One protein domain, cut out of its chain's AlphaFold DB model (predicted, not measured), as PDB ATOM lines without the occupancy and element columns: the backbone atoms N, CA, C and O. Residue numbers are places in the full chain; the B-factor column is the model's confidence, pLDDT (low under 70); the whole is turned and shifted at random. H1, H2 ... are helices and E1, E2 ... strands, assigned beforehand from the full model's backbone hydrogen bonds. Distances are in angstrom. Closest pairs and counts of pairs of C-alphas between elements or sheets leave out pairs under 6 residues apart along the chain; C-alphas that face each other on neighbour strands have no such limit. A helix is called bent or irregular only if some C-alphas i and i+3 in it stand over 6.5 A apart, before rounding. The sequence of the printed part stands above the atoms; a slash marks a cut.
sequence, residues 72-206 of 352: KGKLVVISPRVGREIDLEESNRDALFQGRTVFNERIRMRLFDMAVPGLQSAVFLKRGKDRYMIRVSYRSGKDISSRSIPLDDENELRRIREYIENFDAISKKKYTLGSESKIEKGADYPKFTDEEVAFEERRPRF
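AT A GLANCE: This is residues 72 to 206 of the 352 residues of an uncharacterized protein of Gemmatimonadetes bacterium (UniProt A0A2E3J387). One strongly twisted sheet of five strands is folded back on itself, E4 and E3 facing E1 and E5 across the hinge strand E2, and the start of H2, residues 154 to 161, reaches the sheet. The 135 printed residues hold, in order, E1, H1, E2, E3, E4, H2 and E5; the sheet's order is E4, E3, E2, E1, E5, all antiparallel. The class is mixed, helices and strands. The whole is compact, with a radius of gyration of the C-alphas of 14.5 A and spans of 42 by 33 by 28 A.

IN THESE COORDINATES: E1, residues 72 to 77, begins at C-alpha 72 (-14.126, 36.392, -36.277) and is 15.8 A long. H1 is residues 110 to 113, 5.5 A. E2, residues 119 to 126, is 21.1 A; E3, 132 to 140, 24.6 A; E4, 143 to 151, 25.6 A. H2, residues 154 to 171, spans 24.2 A and is irregular, with C-alphas 165 and 168 8.2 A apart. E5, residues 191 to 206, spans 38.0 A, bends by 94 degrees at residue 194 and ends at C-alpha 206 (3.984, 45.272, -50.810).

HOW THE PARTS SIT: E2, E3 and E4 form a meander, each strand the antiparallel neighbour of the one before; E2 and E3, and E3 and E4, are hairpins. N 123 and O 135 are 2.9 A apart, N 147 and O 136 2.9 A. E1 pairs with E2 through N 76 and O 124, 2.8 A, and with E5 through N 75 and O 195, 2.8 A. The closest C-alphas of edge strands E4 and E5, Ser 146 and Glu 201, are 5.3 A apart. H1 and H2 only graze the sheet and are apart. In H2, 12 of 14 O i to N i+4 pairs are within hydrogen-bond range; H1 is too short for one.

THE WHOLE: The C-alphas farthest apart, Lys 174 and Phe 206, are 44.4 A apart. The printed part has no cut. The links E1 to H1 and H2 to E5 are long. The mean pLDDT of the printed part is 79.9; residues 88 to 118 are under 70.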
ATOM      1  N   LYS A  72     -12.893  36.950 -36.838       91.00
ATOM      2  CA  LYS A  72     -14.126  36.392 -36.277       91.00
ATOM      3  C   LYS A  72     -14.972  37.492 -35.650       91.00
ATOM      4  O   LYS A  72     -14.418  38.407 -35.030       91.00
ATOM      5  N   GLY A  73     -16.288  37.394 -35.789       92.75
ATOM      6  CA  GLY A  73     -17.254  38.289 -35.159       92.75
ATOM      7  C   GLY A  73     -18.660  37.702 -35.161       92.75
ATOM      8  O   GLY A  73     -18.935  36.746 -35.878       92.75
ATOM      9  N   LYS A  74     -19.547  38.283 -34.354       96.06
ATOM     10  CA  LYS A  74     -20.969  37.933 -34.332       96.06
ATOM     11  C   LYS A  74     -21.732  38.719 -35.392       96.06
ATOM     12  O   LYS A  74     -21.510  39.924 -35.510       96.06
ATOM     13  N   LEU A  75     -22.621  38.071 -36.136       95.94
ATOM     14  CA  LEU A  75     -23.422  38.702 -37.184       95.94
ATOM     15  C   LEU A  75     -24.352  39.783 -36.612       95.94
ATOM     16  O   LEU A  75     -25.031  39.588 -35.599       95.94
ATOM     17  N   VAL A  76     -24.410  40.915 -37.310       94.94
ATOM     18  CA  VAL A  76     -25.347  42.010 -37.074       94.94
ATOM     19  C   VAL A  76     -26.221  42.161 -38.311       94.94
ATOM     20  O   VAL A  76     -25.728  42.401 -39.409       94.94
ATOM     21  N   VAL A  77     -27.532  42.044 -38.138       93.38
ATOM     22  CA  VAL A  77     -28.498  42.297 -39.212       93.38
ATOM     23  C   VAL A  77     -28.849  43.779 -39.161       93.38
ATOM     24  O   VAL A  77     -29.433  44.242 -38.184       93.38
ATOM     25  N   ILE A  78     -28.443  44.550 -40.174       89.19
ATOM     26  CA  ILE A  78     -28.503  46.021 -40.122       89.19
ATOM     27  C   ILE A  78     -29.906  46.578 -40.383       89.19
ATOM     28  O   ILE A  78     -30.297  47.564 -39.769       89.19
ATOM     29  N   SER A  79     -30.671  45.948 -41.275       86.06
ATOM     30  CA  SER A  79     -32.033  46.338 -41.653       86.06
ATOM     31  C   SER A  79     -32.768  45.116 -42.213       86.06
ATOM     32  O   SER A  79     -32.140  44.304 -42.899       86.06
ATOM     33  N   PRO A  80     -34.092  44.990 -42.014       84.88
ATOM     34  CA  PRO A  80     -34.875  43.939 -42.658       84.88
ATOM     35  C   PRO A  80     -34.869  44.041 -44.191       84.88
ATOM     36  O   PRO A  80     -35.129  43.042 -44.849       84.88
ATOM     37  N   ARG A  81     -34.552  45.214 -44.769       81.81
ATOM     38  CA  ARG A  81     -34.490  45.409 -46.229       81.81
ATOM     39  C   ARG A  81     -33.381  44.623 -46.917       81.81
ATOM     40  O   ARG A  81     -33.565  44.204 -48.049       81.81
ATOM     41  N   VAL A  82     -32.252  44.463 -46.234       75.50
ATOM     42  CA  VAL A  82     -31.071  43.765 -46.763       75.50
ATOM     43  C   VAL A  82     -30.849  42.420 -46.078       75.50
ATOM     44  O   VAL A  82     -30.083  41.593 -46.548       75.50
ATOM     45  N   GLY A  83     -31.518  42.171 -44.950       85.69
ATOM     46  CA  GLY A  83     -31.352  40.935 -44.205       85.69
ATOM     47  C   GLY A  83     -29.913  40.748 -43.716       85.69
ATOM     48  O   GLY A  83     -29.295  41.662 -43.168       85.69
ATOM     49  N   ARG A  84     -29.414  39.518 -43.845       87.88
ATOM     50  CA  ARG A  84     -28.147  39.060 -43.247       87.88
ATOM     51  C   ARG A  84     -26.913  39.597 -43.973       87.88
ATOM     52  O   ARG A  84     -25.866  39.765 -43.356       87.88
ATOM     53  N   GLU A  85     -27.041  39.843 -45.268       83.69
ATOM     54  CA  GLU A  85     -25.955  40.215 -46.161       83.69
ATOM     55  C   GLU A  85     -26.503  41.154 -47.227       83.69
ATOM     56  O   GLU A  85     -27.559  40.905 -47.797       83.69
ATOM     57  N   ILE A  86     -25.782  42.239 -47.494       78.19
ATOM     58  CA  ILE A  86     -26.068  43.082 -48.651       78.19
ATOM     59  C   ILE A  86     -25.443  42.383 -49.851       78.19
ATOM     60  O   ILE A  86     -24.226  42.455 -50.013       78.19
ATOM     61  N   ASP A  87     -26.260  41.700 -50.646       71.31
ATOM     62  CA  ASP A  87     -25.849  41.094 -51.911       71.31
ATOM     63  C   ASP A  87     -26.064  42.085 -53.064       71.31
ATOM     64  O   ASP A  87     -27.175  42.567 -53.309       71.31
ATOM     65  N   LEU A  88     -24.984  42.426 -53.764       64.31
ATOM     66  CA  LEU A  88     -25.020  43.382 -54.866       64.31
ATOM     67  C   LEU A  88     -25.146  42.731 -56.241       64.31
ATOM     68  O   LEU A  88     -25.380  43.462 -57.206       64.31
ATOM     69  N   GLU A  89     -25.031  41.405 -56.351       58.12
ATOM     70  CA  GLU A  89     -25.413  40.709 -57.584       58.12
ATOM     71  C   GLU A  89     -26.937  40.767 -57.770       58.12
ATOM     72  O   GLU A  89     -27.420  40.981 -58.883       58.12
ATOM     73  N   GLU A  90     -27.692  40.695 -56.671       43.94
ATOM     74  CA  GLU A  90     -29.157  40.744 -56.684       43.94
ATOM     75  C   GLU A  90     -29.736  42.159 -56.497       43.94
ATOM     76  O   GLU A  90     -30.830  42.449 -56.987       43.94
ATOM     77  N   SER A  91     -29.030  43.069 -55.811       46.56
ATOM     78  CA  SER A  91     -29.575  44.383 -55.433       46.56
ATOM     79  C   SER A  91     -28.592  45.542 -55.639       46.56
ATOM     80  O   SER A  91     -28.061  46.127 -54.700       46.56
ATOM     81  N   ASN A  92     -28.452  46.001 -56.885       49.00
ATOM     82  CA  ASN A  92     -27.690  47.211 -57.256       49.00
ATOM     83  C   ASN A  92     -28.309  48.541 -56.735       49.00
ATOM     84  O   ASN A  92     -27.937  49.626 -57.179       49.00
ATOM     85  N   ARG A  93     -29.312  48.480 -55.846       49.22
ATOM     86  CA  ARG A  93     -30.033  49.656 -55.329       49.22
ATOM     87  C   ARG A  93     -29.313  50.342 -54.170       49.22
ATOM     88  O   ARG A  93     -29.491  51.540 -54.004       49.22
ATOM     89  N   ASP A  94     -28.445  49.639 -53.445       54.66
ATOM     90  CA  ASP A  94     -27.835  50.145 -52.213       54.66
ATOM     91  C   ASP A  94     -26.324  50.359 -52.389       54.66
ATOM     92  O   ASP A  94     -25.509  49.661 -51.789       54.66
ATOM     93  N   ALA A  95     -25.947  51.335 -53.227       55.72
ATOM     94  CA  ALA A  95     -24.574  51.691 -53.634       55.72
ATOM     95  C   ALA A  95     -23.642  52.200 -52.499       55.72
ATOM     96  O   ALA A  95     -22.830  53.106 -52.690       55.72
ATOM     97  N   LEU A  96     -23.722  51.601 -51.311       59.34
ATOM     98  CA  LEU A  96     -22.983  51.916 -50.090       59.34
ATOM     99  C   LEU A  96     -21.456  51.866 -50.265       59.34
ATOM    100  O   LEU A  96     -20.754  52.546 -49.526       59.34
ATOM    101  N   PHE A  97     -20.923  51.103 -51.229       54.56
ATOM    102  CA  PHE A  97     -19.468  50.953 -51.406       54.56
ATOM    103  C   PHE A  97     -18.975  51.118 -52.858       54.56
ATOM    104  O   PHE A  97     -17.911  50.617 -53.234       54.56
ATOM    105  N   GLN A  98     -19.723  51.867 -53.677       56.41
ATOM    106  CA  GLN A  98     -19.297  52.267 -55.030       56.41
ATOM    107  C   GLN A  98     -18.373  53.509 -55.030       56.41
ATOM    108  O   GLN A  98     -18.007  54.009 -56.092       56.41
ATOM    109  N   GLY A  99     -17.946  53.988 -53.854       53.03
ATOM    110  CA  GLY A  99     -17.161  55.217 -53.700       53.03
ATOM    111  C   GLY A  99     -18.021  56.476 -53.796       53.03
ATOM    112  O   GLY A  99     -19.247  56.397 -53.745       53.03
ATOM    113  N   ARG A 100     -17.390  57.652 -53.936       51.03
ATOM    114  CA  ARG A 100     -18.120  58.922 -54.069       51.03
ATOM    115  C   ARG A 100     -19.017  58.921 -55.309       51.03
ATOM    116  O   ARG A 100     -18.540  58.888 -56.438       51.03
ATOM    117  N   THR A 101     -20.316  59.003 -55.077       56.75
ATOM    118  CA  THR A 101     -21.379  59.180 -56.061       56.75
ATOM    119  C   THR A 101     -22.089  60.503 -55.787       56.75
ATOM    120  O   THR A 101     -22.101  60.996 -54.656       56.75
ATOM    121  N   VAL A 102     -22.794  61.039 -56.786       52.34
ATOM    122  CA  VAL A 102     -23.648  62.239 -56.631       52.34
ATOM    123  C   VAL A 102     -24.649  62.091 -55.464       52.34
ATOM    124  O   VAL A 102     -25.106  63.080 -54.891       52.34
ATOM    125  N   PHE A 103     -24.973  60.851 -55.081       54.25
ATOM    126  CA  PHE A 103     -25.896  60.517 -53.998       54.25
ATOM    127  C   PHE A 103     -25.265  60.543 -52.599       54.25
ATOM    128  O   PHE A 103     -25.971  60.820 -51.631       54.25
ATOM    129  N   ASN A 104     -23.961  60.282 -52.466       59.97
ATOM    130  CA  ASN A 104     -23.274  60.225 -51.169       59.97
ATOM    131  C   ASN A 104     -22.261  61.365 -50.942       59.97
ATOM    132  O   ASN A 104     -21.803  61.526 -49.818       59.97
ATOM    133  N   GLU A 105     -21.997  62.226 -51.934       60.94
ATOM    134  CA  GLU A 105     -21.139  63.422 -51.802       60.94
ATOM    135  C   GLU A 105     -21.516  64.335 -50.622       60.94
ATOM    136  O   GLU A 105     -20.677  65.050 -50.073       60.94
ATOM    137  N   ARG A 106     -22.793  64.325 -50.226       57.34
ATOM    138  CA  ARG A 106     -23.332  65.147 -49.131       57.34
ATOM    139  C   ARG A 106     -23.394  64.414 -47.795       57.34
ATOM    140  O   ARG A 106     -23.749  65.019 -46.786       57.34
ATOM    141  N   ILE A 107     -23.070  63.127 -47.781       63.62
ATOM    142  CA  ILE A 107     -23.158  62.270 -46.607       63.62
ATOM    143  C   ILE A 107     -21.746  62.051 -46.085       63.62
ATOM    144  O   ILE A 107     -20.934  61.362 -46.693       63.62
ATOM    145  N   ARG A 108     -21.443  62.643 -44.928       63.53
ATOM    146  CA  ARG A 108     -20.147  62.466 -44.264       63.53
ATOM    147  C   ARG A 108     -20.120  61.124 -43.530       63.53
ATOM    148  O   ARG A 108     -20.348  61.067 -42.319       63.53
ATOM    149  N   MET A 109     -19.901  60.050 -44.282       65.81
ATOM    150  CA  MET A 109     -19.603  58.716 -43.760       65.81
ATOM    151  C   MET A 109     -18.362  58.181 -44.460       65.81
ATOM    152  O   MET A 109     -18.354  58.026 -45.679       65.81
ATOM    153  N   ARG A 110     -17.324  57.871 -43.677       64.62
ATOM    154  CA  ARG A 110     -16.033  57.393 -44.192       64.62
ATOM    155  C   ARG A 110     -16.190  56.141 -45.053       64.62
ATOM    156  O   ARG A 110     -15.451  55.958 -46.016       64.62
ATOM    157  N   LEU A 111     -17.177  55.308 -44.722       66.38
ATOM    158  CA  LEU A 111     -17.524  54.115 -45.479       66.38
ATOM    159  C   LEU A 111     -17.816  54.392 -46.958       66.38
ATOM    160  O   LEU A 111     -17.375  53.634 -47.816       66.38
ATOM    161  N   PHE A 112     -18.516  55.487 -47.256       63.59
ATOM    162  CA  PHE A 112     -19.017  55.784 -48.601       63.59
ATOM    163  C   PHE A 112     -17.954  56.391 -49.512       63.59
ATOM    164  O   PHE A 112     -18.065  56.313 -50.732       63.59
ATOM    165  N   ASP A 113     -16.885  56.932 -48.930       60.44
ATOM    166  CA  ASP A 113     -15.710  57.362 -49.684       60.44
ATOM    167  C   ASP A 113     -14.868  56.163 -50.168       60.44
ATOM    168  O   ASP A 113     -14.032  56.304 -51.063       60.44
ATOM    169  N   MET A 114     -15.081  54.965 -49.610       62.28
ATOM    170  CA  MET A 114     -14.343  53.767 -50.000       62.28
ATOM    171  C   MET A 114     -14.986  53.084 -51.205       62.28
ATOM    172  O   MET A 114     -15.926  52.306 -51.073       62.28
ATOM    173  N   ALA A 115     -14.410  53.304 -52.387       60.59
ATOM    174  CA  ALA A 115     -14.678  52.452 -53.538       60.59
ATOM    175  C   ALA A 115     -14.076  51.058 -53.301       60.59
ATOM    176  O   ALA A 115     -12.895  50.919 -52.951       60.59
ATOM    177  N   VAL A 116     -14.881  50.014 -53.491       66.56
ATOM    178  CA  VAL A 116     -14.406  48.628 -53.540       66.56
ATOM    179  C   VAL A 116     -14.644  48.097 -54.958       66.56
ATOM    180  O   VAL A 116     -15.749  47.658 -55.269       66.56
ATOM    181  N   PRO A 117     -13.650  48.143 -55.860       65.75
ATOM    182  CA  PRO A 117     -13.780  47.495 -57.162       65.75
ATOM    183  C   PRO A 117     -14.072  45.998 -57.002       65.75
ATOM    184  O   PRO A 117     -13.476  45.342 -56.148       65.75
ATOM    185  N   GLY A 118     -14.991  45.469 -57.812       69.62
ATOM    186  CA  GLY A 118     -15.368  44.053 -57.772       69.62
ATOM    187  C   GLY A 118     -16.183  43.642 -56.546       69.62
ATOM    188  O   GLY A 118     -16.295  42.456 -56.277       69.62
ATOM    189  N   LEU A 119     -16.726  44.585 -55.778       74.38
ATOM    190  CA  LEU A 119     -17.600  44.308 -54.641       74.38
ATOM    191  C   LEU A 119     -18.710  43.301 -54.974       74.38
ATOM    192  O   LEU A 119     -19.384  43.423 -55.993       74.38
ATOM    193  N   GLN A 120     -18.893  42.316 -54.103       80.69
ATOM    194  CA  GLN A 120     -19.921  41.282 -54.233       80.69
ATOM    195  C   GLN A 120     -20.921  41.407 -53.094       80.69
ATOM    196  O   GLN A 120     -22.122  41.485 -53.330       80.69
ATOM    197  N   SER A 121     -20.419  41.501 -51.860       84.19
ATOM    198  CA  SER A 121     -21.296  41.524 -50.701       84.19
ATOM    199  C   SER A 121     -20.721  42.245 -49.487       84.19
ATOM    200  O   SER A 121     -19.510  42.483 -49.385       84.19
ATOM    201  N   ALA A 122     -21.601  42.591 -48.545       86.12
ATOM    202  CA  ALA A 122     -21.226  43.175 -47.264       86.12
ATOM    203  C   ALA A 122     -21.997  42.551 -46.093       86.12
ATOM    204  O   ALA A 122     -23.223  42.456 -46.114       86.12
ATOM    205  N   VAL A 123     -21.267  42.185 -45.037       90.31
ATOM    206  CA  VAL A 123     -21.811  41.607 -43.801       90.31
ATOM    207  C   VAL A 123     -21.341  42.420 -42.601       90.31
ATOM    208  O   VAL A 123     -20.148  42.686 -42.453       90.31
ATOM    209  N   PHE A 124     -22.268  42.802 -41.726       91.75
ATOM    210  CA  PHE A 124     -21.970  43.587 -40.527       91.75
ATOM    211  C   PHE A 124     -21.692  42.662 -39.349       91.75
ATOM    212  O   PHE A 124     -22.400  41.681 -39.139       91.75
ATOM    213  N   LEU A 125     -20.658  42.973 -38.573       94.44
ATOM    214  CA  LEU A 125     -20.163  42.124 -37.497       94.44
ATOM    215  C   LEU A 125     -19.887  42.936 -36.229       94.44
ATOM    216  O   LEU A 125     -19.360  44.048 -36.292       94.44
ATOM    217  N   LYS A 126     -20.153  42.333 -35.068       94.31
ATOM    218  CA  LYS A 126     -19.726  42.799 -33.743       94.31
ATOM    219  C   LYS A 126     -18.544  41.959 -33.247       94.31
ATOM    220  O   LYS A 126     -18.572  40.731 -33.307       94.31
ATOM    221  N   ARG A 127     -17.496  42.609 -32.737       88.50
ATOM    222  CA  ARG A 127     -16.252  41.992 -32.245       88.50
ATOM    223  C   ARG A 127     -15.952  42.414 -30.804       88.50
ATOM    224  O   ARG A 127     -15.185  43.339 -30.552       88.50
ATOM    225  N   GLY A 128     -16.514  41.700 -29.838       83.38
ATOM    226  CA  GLY A 128     -16.394  42.057 -28.420       83.38
ATOM    227  C   GLY A 128     -17.397  43.139 -28.012       83.38
ATOM    228  O   GLY A 128     -18.425  43.299 -28.670       83.38
ATOM    229  N   LYS A 129     -17.129  43.844 -26.904       79.12
ATOM    230  CA  LYS A 129     -18.154  44.641 -26.209       79.12
ATOM    231  C   LYS A 129     -18.703  45.805 -27.045       79.12
ATOM    232  O   LYS A 129     -19.921  45.911 -27.127       79.12
ATOM    233  N   ASP A 130     -17.860  46.534 -27.780       82.62
ATOM    234  CA  ASP A 130     -18.271  47.741 -28.525       82.62
ATOM    235  C   ASP A 130     -17.501  47.961 -29.838       82.62
ATOM    236  O   ASP A 130     -17.401  49.079 -30.328       82.62
ATOM    237  N   ARG A 131     -16.933  46.904 -30.437       89.12
ATOM    238  CA  ARG A 131     -16.248  47.030 -31.735       89.12
ATOM    239  C   ARG A 131     -17.135  46.502 -32.844       89.12
ATOM    240  O   ARG A 131     -17.593  45.359 -32.777       89.12
ATOM    241  N   TYR A 132     -17.311  47.295 -33.888       91.62
ATOM    242  CA  TYR A 132     -18.138  46.951 -35.036       91.62
ATOM    243  C   TYR A 132     -17.293  46.973 -36.306       91.62
ATOM    244  O   TYR A 132     -16.274  47.658 -36.394       91.62
ATOM    245  N   MET A 133     -17.664  46.162 -37.288       92.50
ATOM    246  CA  MET A 133     -17.012  46.180 -38.590       92.50
ATOM    247  C   MET A 133     -17.915  45.654 -39.688       92.50
ATOM    248  O   MET A 133     -18.918  44.991 -39.434       92.50
ATOM    249  N   ILE A 134     -17.493  45.895 -40.918       89.50
ATOM    250  CA  ILE A 134     -18.099  45.350 -42.120       89.50
ATOM    251  C   ILE A 134     -17.080  44.426 -42.769       89.50
ATOM    252  O   ILE A 134     -15.974  44.856 -43.110       89.50
ATOM    253  N   ARG A 135     -17.441  43.156 -42.941       90.50
ATOM    254  CA  ARG A 135     -16.765  42.268 -43.885       90.50
ATOM    255  C   ARG A 135     -17.257  42.635 -45.272       90.50
ATOM    256  O   ARG A 135     -18.434  42.472 -45.568       90.50
ATOM    257  N   VAL A 136     -16.344  43.098 -46.108       86.31
ATOM    258  CA  VAL A 136     -16.604  43.360 -47.516       86.31
ATOM    259  C   VAL A 136     -15.975  42.253 -48.348       86.31
ATOM    260  O   VAL A 136     -14.752  42.098 -48.313       86.31
ATOM    261  N   SER A 137     -16.802  41.527 -49.096       86.56
ATOM    262  CA  SER A 137     -16.376  40.513 -50.060       86.56
ATOM    263  C   SER A 137     -16.275  41.147 -51.442       86.56
ATOM    264  O   SER A 137     -17.194  41.844 -51.878       86.56
ATOM    265  N   TYR A 138     -15.170  40.927 -52.146       81.38
ATOM    266  CA  TYR A 138     -14.943  41.483 -53.475       81.38
ATOM    267  C   TYR A 138     -14.156  40.517 -54.356       81.38
ATOM    268  O   TYR A 138     -13.294  39.774 -53.889       81.38
ATOM    269  N   ARG A 139     -14.443  40.546 -55.652       79.81
ATOM    270  CA  ARG A 139     -13.747  39.788 -56.680       79.81
ATOM    271  C   ARG A 139     -12.411  40.455 -57.001       79.81
ATOM    272  O   ARG A 139     -12.366  41.624 -57.384       79.81
ATOM    273  N   SER A 140     -11.329  39.702 -56.856       72.25
ATOM    274  CA  SER A 140      -9.968  40.080 -57.237       72.25
ATOM    275  C   SER A 140      -9.451  39.022 -58.202       72.25
ATOM    276  O   SER A 140      -9.079  37.934 -57.781       72.25
ATOM    277  N   GLY A 141      -9.467  39.317 -59.503       74.06
ATOM    278  CA  GLY A 141      -9.132  38.315 -60.514       74.06
ATOM    279  C   GLY A 141     -10.146  37.167 -60.512       74.06
ATOM    280  O   GLY A 141     -11.335  37.395 -60.748       74.06
ATOM    281  N   LYS A 142      -9.672  35.942 -60.262       74.69
ATOM    282  CA  LYS A 142     -10.510  34.730 -60.195       74.69
ATOM    283  C   LYS A 142     -11.054  34.443 -58.795       74.69
ATOM    284  O   LYS A 142     -12.014  33.688 -58.679       74.69
ATOM    285  N   ASP A 143     -10.493  35.078 -57.771       76.56
ATOM    286  CA  ASP A 143     -10.792  34.764 -56.379       76.56
ATOM    287  C   ASP A 143     -11.724  35.794 -55.739       76.56
ATOM    288  O   ASP A 143     -11.739  36.981 -56.087       76.56
ATOM    289  N   ILE A 144     -12.487  35.341 -54.743       82.12
ATOM    290  CA  ILE A 144     -13.247  36.216 -53.850       82.12
ATOM    291  C   ILE A 144     -12.389  36.469 -52.615       82.12
ATOM    292  O   ILE A 144     -12.057  35.562 -51.859       82.12
ATOM    293  N   SER A 145     -12.032  37.729 -52.411       84.44
ATOM    294  CA  SER A 145     -11.274  38.196 -51.257       84.44
ATOM    295  C   SER A 145     -12.184  38.923 -50.275       84.44
ATOM    296  O   SER A 145     -13.216  39.478 -50.649       84.44
ATOM    297  N   SER A 146     -11.783  38.951 -49.005       87.44
ATOM    298  CA  SER A 146     -12.485  39.695 -47.959       87.44
ATOM    299  C   SER A 146     -11.584  40.747 -47.325       87.44
ATOM    300  O   SER A 146     -10.402  40.505 -47.071       87.44
ATOM    301  N   ARG A 147     -12.156  41.913 -47.008       82.38
ATOM    302  CA  ARG A 147     -11.513  42.937 -46.174       82.38
ATOM    303  C   ARG A 147     -12.438  43.419 -45.071       82.38
ATOM    304  O   ARG A 147     -13.644  43.525 -45.276       82.38
ATOM    305  N   SER A 148     -11.869  43.747 -43.915       88.25
ATOM    306  CA  SER A 148     -12.636  44.316 -42.811       88.25
ATOM    307  C   SER A 148     -12.560  45.838 -42.842       88.25
ATOM    308  O   SER A 148     -11.453  46.395 -42.848       88.25
ATOM    309  N   ILE A 149     -13.703  46.500 -42.757       85.06
ATOM    310  CA  ILE A 149     -13.800  47.940 -42.547       85.06
ATOM    311  C   ILE A 149     -14.276  48.168 -41.111       85.06
ATOM    312  O   ILE A 149     -15.387  47.749 -40.794       85.06
ATOM    313  N   PRO A 150     -13.453  48.752 -40.223       87.69
ATOM    314  CA  PRO A 150     -13.900  49.064 -38.872       87.69
ATOM    315  C   PRO A 150     -14.985  50.141 -38.914       87.69
ATOM    316  O   PRO A 150     -14.945  51.017 -39.778       87.69
ATOM    317  N   LEU A 151     -15.920  50.046 -37.978       87.19
ATOM    318  CA  LEU A 151     -16.902  51.079 -37.683       87.19
ATOM    319  C   LEU A 151     -16.604  51.634 -36.293       87.19
ATOM    320  O   LEU A 151     -16.203  50.874 -35.404       87.19
ATOM    321  N   ASP A 152     -16.785  52.938 -36.134       87.31
ATOM    322  CA  ASP A 152     -16.368  53.657 -34.933       87.31
ATOM    323  C   ASP A 152     -17.252  53.278 -33.736       87.31
ATOM    324  O   ASP A 152     -16.751  53.043 -32.638       87.31
ATOM    325  N   ASP A 153     -18.566  53.156 -33.952       89.62
ATOM    326  CA  ASP A 153     -19.534  52.868 -32.897       89.62
ATOM    327  C   ASP A 153     -20.863  52.281 -33.429       89.62
ATOM    328  O   ASP A 153     -21.063  52.024 -34.621       89.62
ATOM    329  N   GLU A 154     -21.814  52.058 -32.517       91.44
ATOM    330  CA  GLU A 154     -23.169  51.616 -32.865       91.44
ATOM    331  C   GLU A 154     -23.984  52.709 -33.581       91.44
ATOM    332  O   GLU A 154     -24.907  52.411 -34.342       91.44
ATOM    333  N   ASN A 155     -23.672  53.990 -33.357       91.44
ATOM    334  CA  ASN A 155     -24.339  55.078 -34.065       91.44
ATOM    335  C   ASN A 155     -24.035  55.009 -35.567       91.44
ATOM    336  O   ASN A 155     -24.940  55.221 -36.372       91.44
ATOM    337  N   GLU A 156     -22.822  54.624 -35.960       89.81
ATOM    338  CA  GLU A 156     -22.478  54.401 -37.359       89.81
ATOM    339  C   GLU A 156     -23.316  53.276 -37.983       89.81
ATOM    340  O   GLU A 156     -23.858  53.464 -39.072       89.81
ATOM    341  N   LEU A 157     -23.546  52.162 -37.272       90.88
ATOM    342  CA  LEU A 157     -24.471  51.110 -37.724       90.88
ATOM    343  C   LEU A 157     -25.888  51.660 -37.955       90.88
ATOM    344  O   LEU A 157     -26.483  51.433 -39.010       90.88
ATOM    345  N   ARG A 158     -26.427  52.430 -37.002       92.50
ATOM    346  CA  ARG A 158     -27.762  53.037 -37.145       92.50
ATOM    347  C   ARG A 158     -27.826  54.022 -38.316       92.50
ATOM    348  O   ARG A 158     -28.804  54.016 -39.057       92.50
ATOM    349  N   ARG A 159     -26.769  54.801 -38.560       90.12
ATOM    350  CA  ARG A 159     -26.682  55.699 -39.727       90.12
ATOM    351  C   ARG A 159     -26.662  54.934 -41.050       90.12
ATOM    352  O   ARG A 159     -27.311  55.367 -42.000       90.12
ATOM    353  N   ILE A 160     -25.968  53.797 -41.115       87.31
ATOM    354  CA  ILE A 160     -25.973  52.927 -42.303       87.31
ATOM    355  C   ILE A 160     -27.374  52.356 -42.538       87.31
ATOM    356  O   ILE A 160     -27.872  52.408 -43.661       87.31
ATOM    357  N   ARG A 161     -28.045  51.878 -41.482       89.50
ATOM    358  CA  ARG A 161     -29.450  51.451 -41.551       89.50
ATOM    359  C   ARG A 161     -30.346  52.570 -42.089       89.50
ATOM    360  O   ARG A 161     -31.118  52.347 -43.016       89.50
ATOM    361  N   GLU A 162     -30.232  53.770 -41.529       88.44
ATOM    362  CA  GLU A 162     -31.022  54.936 -41.930       88.44
ATOM    363  C   GLU A 162     -30.794  55.304 -43.398       88.44
ATOM    364  O   GLU A 162     -31.751  55.629 -44.099       88.44
ATOM    365  N   TYR A 163     -29.553  55.199 -43.882       84.44
ATOM    366  CA  TYR A 163     -29.240  55.365 -45.297       84.44
ATOM    367  C   TYR A 163     -29.958  54.328 -46.168       84.44
ATOM    368  O   TYR A 163     -30.624  54.716 -47.123       84.44
ATOM    369  N   ILE A 164     -29.877  53.038 -45.823       81.56
ATOM    370  CA  ILE A 164     -30.532  51.940 -46.563       81.56
ATOM    371  C   ILE A 164     -32.053  52.142 -46.600       81.56
ATOM    372  O   ILE A 164     -32.713  52.014 -47.634       81.56
ATOM    373  N   GLU A 165     -32.647  52.501 -45.464       84.88
ATOM    374  CA  GLU A 165     -34.096  52.672 -45.357       84.88
ATOM    375  C   GLU A 165     -34.595  53.935 -46.080       84.88
ATOM    376  O   GLU A 165     -35.712  53.943 -46.605       84.88
ATOM    377  N   ASN A 166     -33.753  54.965 -46.209       84.50
ATOM    378  CA  ASN A 166     -34.107  56.238 -46.841       84.50
ATOM    379  C   ASN A 166     -33.424  56.482 -48.193       84.50
ATOM    380  O   ASN A 166     -33.496  57.607 -48.696       84.50
ATOM    381  N   PHE A 167     -32.804  55.471 -48.811       78.69
ATOM    382  CA  PHE A 167     -32.011  55.637 -50.034       78.69
ATOM    383  C   PHE A 167     -32.771  56.386 -51.141       78.69
ATOM    384  O   PHE A 167     -32.266  57.364 -51.689       78.69
ATOM    385  N   ASP A 168     -34.029  56.019 -51.405       76.88
ATOM    386  CA  ASP A 168     -34.875  56.685 -52.408       76.88
ATOM    387  C   ASP A 168     -35.152  58.163 -52.100       76.88
ATOM    388  O   ASP A 168     -35.271  58.996 -53.001       76.88
ATOM    389  N   ALA A 169     -35.305  58.508 -50.823       82.62
ATOM    390  CA  ALA A 169     -35.546  59.883 -50.408       82.62
ATOM    391  C   ALA A 169     -34.248  60.702 -50.455       82.62
ATOM    392  O   ALA A 169     -34.274  61.868 -50.853       82.62
ATOM    393  N   ILE A 170     -33.114  60.086 -50.113       77.44
ATOM    394  CA  ILE A 170     -31.773  60.667 -50.226       77.44
ATOM    395  C   ILE A 170     -31.439  60.934 -51.697       77.44
ATOM    396  O   ILE A 170     -31.066  62.056 -52.043       77.44
ATOM    397  N   SER A 171     -31.650  59.955 -52.581       72.25
ATOM    398  CA  SER A 171     -31.361  60.082 -54.015       72.25
ATOM    399  C   SER A 171     -32.201  61.177 -54.681       72.25
ATOM    400  O   SER A 171     -31.709  61.919 -55.532       72.25
ATOM    401  N   LYS A 172     -33.440  61.367 -54.211       79.56
ATOM    402  CA  LYS A 172     -34.349  62.451 -54.625       79.56
ATOM    403  C   LYS A 172     -34.136  63.771 -53.873       79.56
ATOM    404  O   LYS A 172     -34.918  64.699 -54.072       79.56
ATOM    405  N   LYS A 173     -33.113  63.879 -53.013       80.38
ATOM    406  CA  LYS A 173     -32.790  65.065 -52.189       80.38
ATOM    407  C   LYS A 173     -33.910  65.506 -51.232       80.38
ATOM    408  O   LYS A 173     -33.960  66.664 -50.829       80.38
ATOM    409  N   LYS A 174     -34.805  64.593 -50.857       85.50
ATOM    410  CA  LYS A 174     -35.893  64.811 -49.886       85.50
ATOM    411  C   LYS A 174     -35.490  64.455 -48.454       85.50
ATOM    412  O   LYS A 174     -36.234  64.740 -47.523       85.50
ATOM    413  N   TYR A 175     -34.330  63.828 -48.286       82.75
ATOM    414  CA  TYR A 175     -33.798  63.404 -46.999       82.75
ATOM    415  C   TYR A 175     -32.316  63.756 -46.888       82.75
ATOM    416  O   TYR A 175     -31.588  63.732 -47.880       82.75
ATOM    417  N   THR A 176     -31.860  64.092 -45.684       83.25
ATOM    418  CA  THR A 176     -30.445  64.346 -45.386       83.25
ATOM    419  C   THR A 176     -30.053  63.576 -44.135       83.25
ATOM    420  O   THR A 176     -30.747  63.646 -43.117       83.25
ATOM    421  N   LEU A 177     -28.943  62.845 -44.240       82.38
ATOM    422  CA  LEU A 177     -28.365  62.071 -43.150       82.38
ATOM    423  C   LEU A 177     -27.498  62.980 -42.267       82.38
ATOM    424  O   LEU A 177     -26.614  63.673 -42.775       82.38
ATOM    425  N   GLY A 178     -27.751  62.978 -40.958       84.62
ATOM    426  CA  GLY A 178     -26.969  63.729 -39.974       84.62
ATOM    427  C   GLY A 178     -25.683  63.014 -39.540       84.62
ATOM    428  O   GLY A 178     -25.341  61.941 -40.051       84.62
ATOM    429  N   SER A 179     -24.966  63.615 -38.586       84.44
ATOM    430  CA  SER A 179     -23.857  62.982 -37.848       84.44
ATOM    431  C   SER A 179     -24.345  61.965 -36.813       84.44
ATOM    432  O   SER A 179     -23.639  61.007 -36.513       84.44
ATOM    433  N   GLU A 180     -25.562  62.151 -36.310       89.50
ATOM    434  CA  GLU A 180     -26.272  61.203 -35.457       89.50
ATOM    435  C   GLU A 180     -27.424  60.581 -36.238       89.50
ATOM    436  O   GLU A 180     -28.029  61.236 -37.096       89.50
ATOM    437  N   SER A 181     -27.705  59.307 -35.964       89.56
ATOM    438  CA  SER A 181     -28.869  58.655 -36.553       89.56
ATOM    439  C   SER A 181     -30.158  59.136 -35.893       89.56
ATOM    440  O   SER A 181     -30.220  59.289 -34.676       89.56
ATOM    441  N   LYS A 182     -31.213  59.299 -36.695       91.88
ATOM    442  CA  LYS A 182     -32.579  59.535 -36.202       91.88
ATOM    443  C   LYS A 182     -33.274  58.253 -35.738       91.88
ATOM    444  O   LYS A 182     -34.398  58.315 -35.254       91.88
ATOM    445  N   ILE A 183     -32.632  57.098 -35.909       89.69
ATOM    446  CA  ILE A 183     -33.113  55.817 -35.394       89.69
ATOM    447  C   ILE A 183     -32.762  55.734 -33.907       89.69
ATOM    448  O   ILE A 183     -31.592  55.838 -33.527       89.69
ATOM    449  N   GLU A 184     -33.783  55.536 -33.078       88.06
ATOM    450  CA  GLU A 184     -33.653  55.456 -31.623       88.06
ATOM    451  C   GLU A 184     -32.759  54.289 -31.174       88.06
ATOM    452  O   GLU A 184     -32.676  53.234 -31.815       88.06
ATOM    453  N   LYS A 185     -32.090  54.467 -30.028       83.69
ATOM    454  CA  LYS A 185     -31.354  53.380 -29.369       83.69
ATOM    455  C   LYS A 185     -32.358  52.347 -28.852       83.69
ATOM    456  O   LYS A 185     -33.289  52.712 -28.146       83.69
ATOM    457  N   GLY A 186     -32.148  51.071 -29.174       81.25
ATOM    458  CA  GLY A 186     -33.059  49.987 -28.783       81.25
ATOM    459  C   GLY A 186     -34.180  49.693 -29.782       81.25
ATOM    460  O   GLY A 186     -35.027  48.855 -29.491       81.25
ATOM    461  N   ALA A 187     -34.180  50.328 -30.959       89.25
ATOM    462  CA  ALA A 187     -35.019  49.886 -32.070       89.25
ATOM    463  C   ALA A 187     -34.712  48.422 -32.453       89.25
ATOM    464  O   ALA A 187     -33.593  47.949 -32.252       89.25
ATOM    465  N   ASP A 188     -35.669  47.740 -33.094       89.94
ATOM    466  CA  ASP A 188     -35.538  46.327 -33.507       89.94
ATOM    467  C   ASP A 188     -34.274  46.022 -34.335       89.94
ATOM    468  O   ASP A 188     -33.809  44.882 -34.370       89.94
ATOM    469  N   TYR A 189     -33.723  47.037 -35.012       90.81
ATOM    470  CA  TYR A 189     -32.492  46.956 -35.790       90.81
ATOM    471  C   TYR A 189     -31.548  48.134 -35.473       90.81
ATOM    472  O   TYR A 189     -32.029  49.252 -35.262       90.81
ATOM    473  N   PRO A 190     -30.214  47.963 -35.523       92.38
ATOM    474  CA  PRO A 190     -29.478  46.746 -35.876       92.38
ATOM    475  C   PRO A 190     -29.713  45.594 -34.892       92.38
ATOM    476  O   PRO A 190     -29.619  45.766 -33.680       92.38
ATOM    477  N   LYS A 191     -30.015  44.405 -35.422       94.38
ATOM    478  CA  LYS A 191     -30.286  43.206 -34.628       94.38
ATOM    479  C   LYS A 191     -28.991  42.429 -34.428       94.38
ATOM    480  O   LYS A 191     -28.430  41.881 -35.379       94.38
ATOM    481  N   PHE A 192     -28.527  42.373 -33.185       92.50
ATOM    482  CA  PHE A 192     -27.370  41.576 -32.786       92.50
ATOM    483  C   PHE A 192     -27.763  40.106 -32.661       92.50
ATOM    484  O   PHE A 192     -28.766  39.780 -32.028       92.50
ATOM    485  N   THR A 193     -26.981  39.222 -33.272       93.94
ATOM    486  CA  THR A 193     -27.234  37.777 -33.258       93.94
ATOM    487  C   THR A 193     -26.087  37.036 -32.574       93.94
ATOM    488  O   THR A 193     -24.999  37.587 -32.407       93.94
ATOM    489  N   ASP A 194     -26.316  35.780 -32.192       93.19
ATOM    490  CA  ASP A 194     -25.271  34.897 -31.656       93.19
ATOM    491  C   ASP A 194     -24.516  34.112 -32.731       93.19
ATOM    492  O   ASP A 194     -23.613  33.341 -32.415       93.19
ATOM    493  N   GLU A 195     -24.854  34.320 -34.002       94.75
ATOM    494  CA  GLU A 195     -24.210  33.628 -35.106       94.75
ATOM    495  C   GLU A 195     -22.773  34.116 -35.302       94.75
ATOM    496  O   GLU A 195     -22.527  35.309 -35.492       94.75
ATOM    497  N   GLU A 196     -21.822  33.184 -35.288       94.06
ATOM    498  CA  GLU A 196     -20.411  33.468 -35.531       94.06
ATOM    499  C   GLU A 196     -20.097  33.432 -37.030       94.06
ATOM    500  O   GLU A 196     -20.336  32.441 -37.716       94.06
ATOM    501  N   VAL A 197     -19.489  34.507 -37.524       92.62
ATOM    502  CA  VAL A 197     -18.938  34.598 -38.875       92.62
ATOM    503  C   VAL A 197     -17.421  34.679 -38.768       92.62
ATOM    504  O   VAL A 197     -16.874  35.555 -38.089       92.62
ATOM    505  N   ALA A 198     -16.742  33.780 -39.475       91.12
ATOM    506  CA  ALA A 198     -15.293  33.753 -39.606       91.12
ATOM    507  C   ALA A 198     -14.896  33.925 -41.076       91.12
ATOM    508  O   ALA A 198     -15.551  33.385 -41.966       91.12
ATOM    509  N   PHE A 199     -13.835  34.682 -41.339       90.44
ATOM    510  CA  PHE A 199     -13.289  34.842 -42.684       90.44
ATOM    511  C   PHE A 199     -11.792  35.133 -42.645       90.44
ATOM    512  O   PHE A 199     -11.269  35.675 -41.669       90.44
ATOM    513  N   GLU A 200     -11.115  34.803 -43.735       89.06
ATOM    514  CA  GLU A 200      -9.722  35.164 -43.939       89.06
ATOM    515  C   GLU A 200      -9.636  36.545 -44.602       89.06
ATOM    516  O   GLU A 200     -10.263  36.810 -45.627       89.06
ATOM    517  N   GLU A 201      -8.871  37.450 -44.005       88.56
ATOM    518  CA  GLU A 201      -8.574  38.762 -44.565       88.56
ATOM    519  C   GLU A 201      -7.117  38.827 -45.007       88.56
ATOM    520  O   GLU A 201      -6.204  38.538 -44.229       88.56
ATOM    521  N   ARG A 202      -6.914  39.291 -46.241       85.12
ATOM    522  CA  ARG A 202      -5.597  39.448 -46.860       85.12
ATOM    523  C   ARG A 202      -5.303  40.926 -47.060       85.12
ATOM    524  O   ARG A 202      -6.006  41.620 -47.793       85.12
ATOM    525  N   ARG A 203      -4.263  41.432 -46.396       84.25
ATOM    526  CA  ARG A 203      -3.840  42.836 -46.486       84.25
ATOM    527  C   ARG A 203      -2.505  42.945 -47.215       84.25
ATOM    528  O   ARG A 203      -1.476  42.643 -46.607       84.25
ATOM    529  N   PRO A 204      -2.482  43.400 -48.479       84.88
ATOM    530  CA  PRO A 204      -1.229  43.598 -49.191       84.88
ATOM    531  C   PRO A 204      -0.414  44.715 -48.531       84.88
ATOM    532  O   PRO A 204      -0.904  45.822 -48.311       84.88
ATOM    533  N   ARG A 205       0.846  44.413 -48.220       85.44
ATOM    534  CA  ARG A 205       1.845  45.356 -47.689       85.44
ATOM    535  C   ARG A 205       2.788  45.850 -48.768       85.44
ATOM    536  O   ARG A 205       3.243  46.993 -48.741       85.44
ATOM    537  N   PHE A 206       3.062  44.984 -49.735       88.12
ATOM    538  CA  PHE A 206       3.984  45.272 -50.810       88.12
ATOM    539  C   PHE A 206       3.590  44.527 -52.083       88.12
ATOM    540  O   PHE A 206       3.112  43.398 -52.010       88.12
TER     541      PHE A 206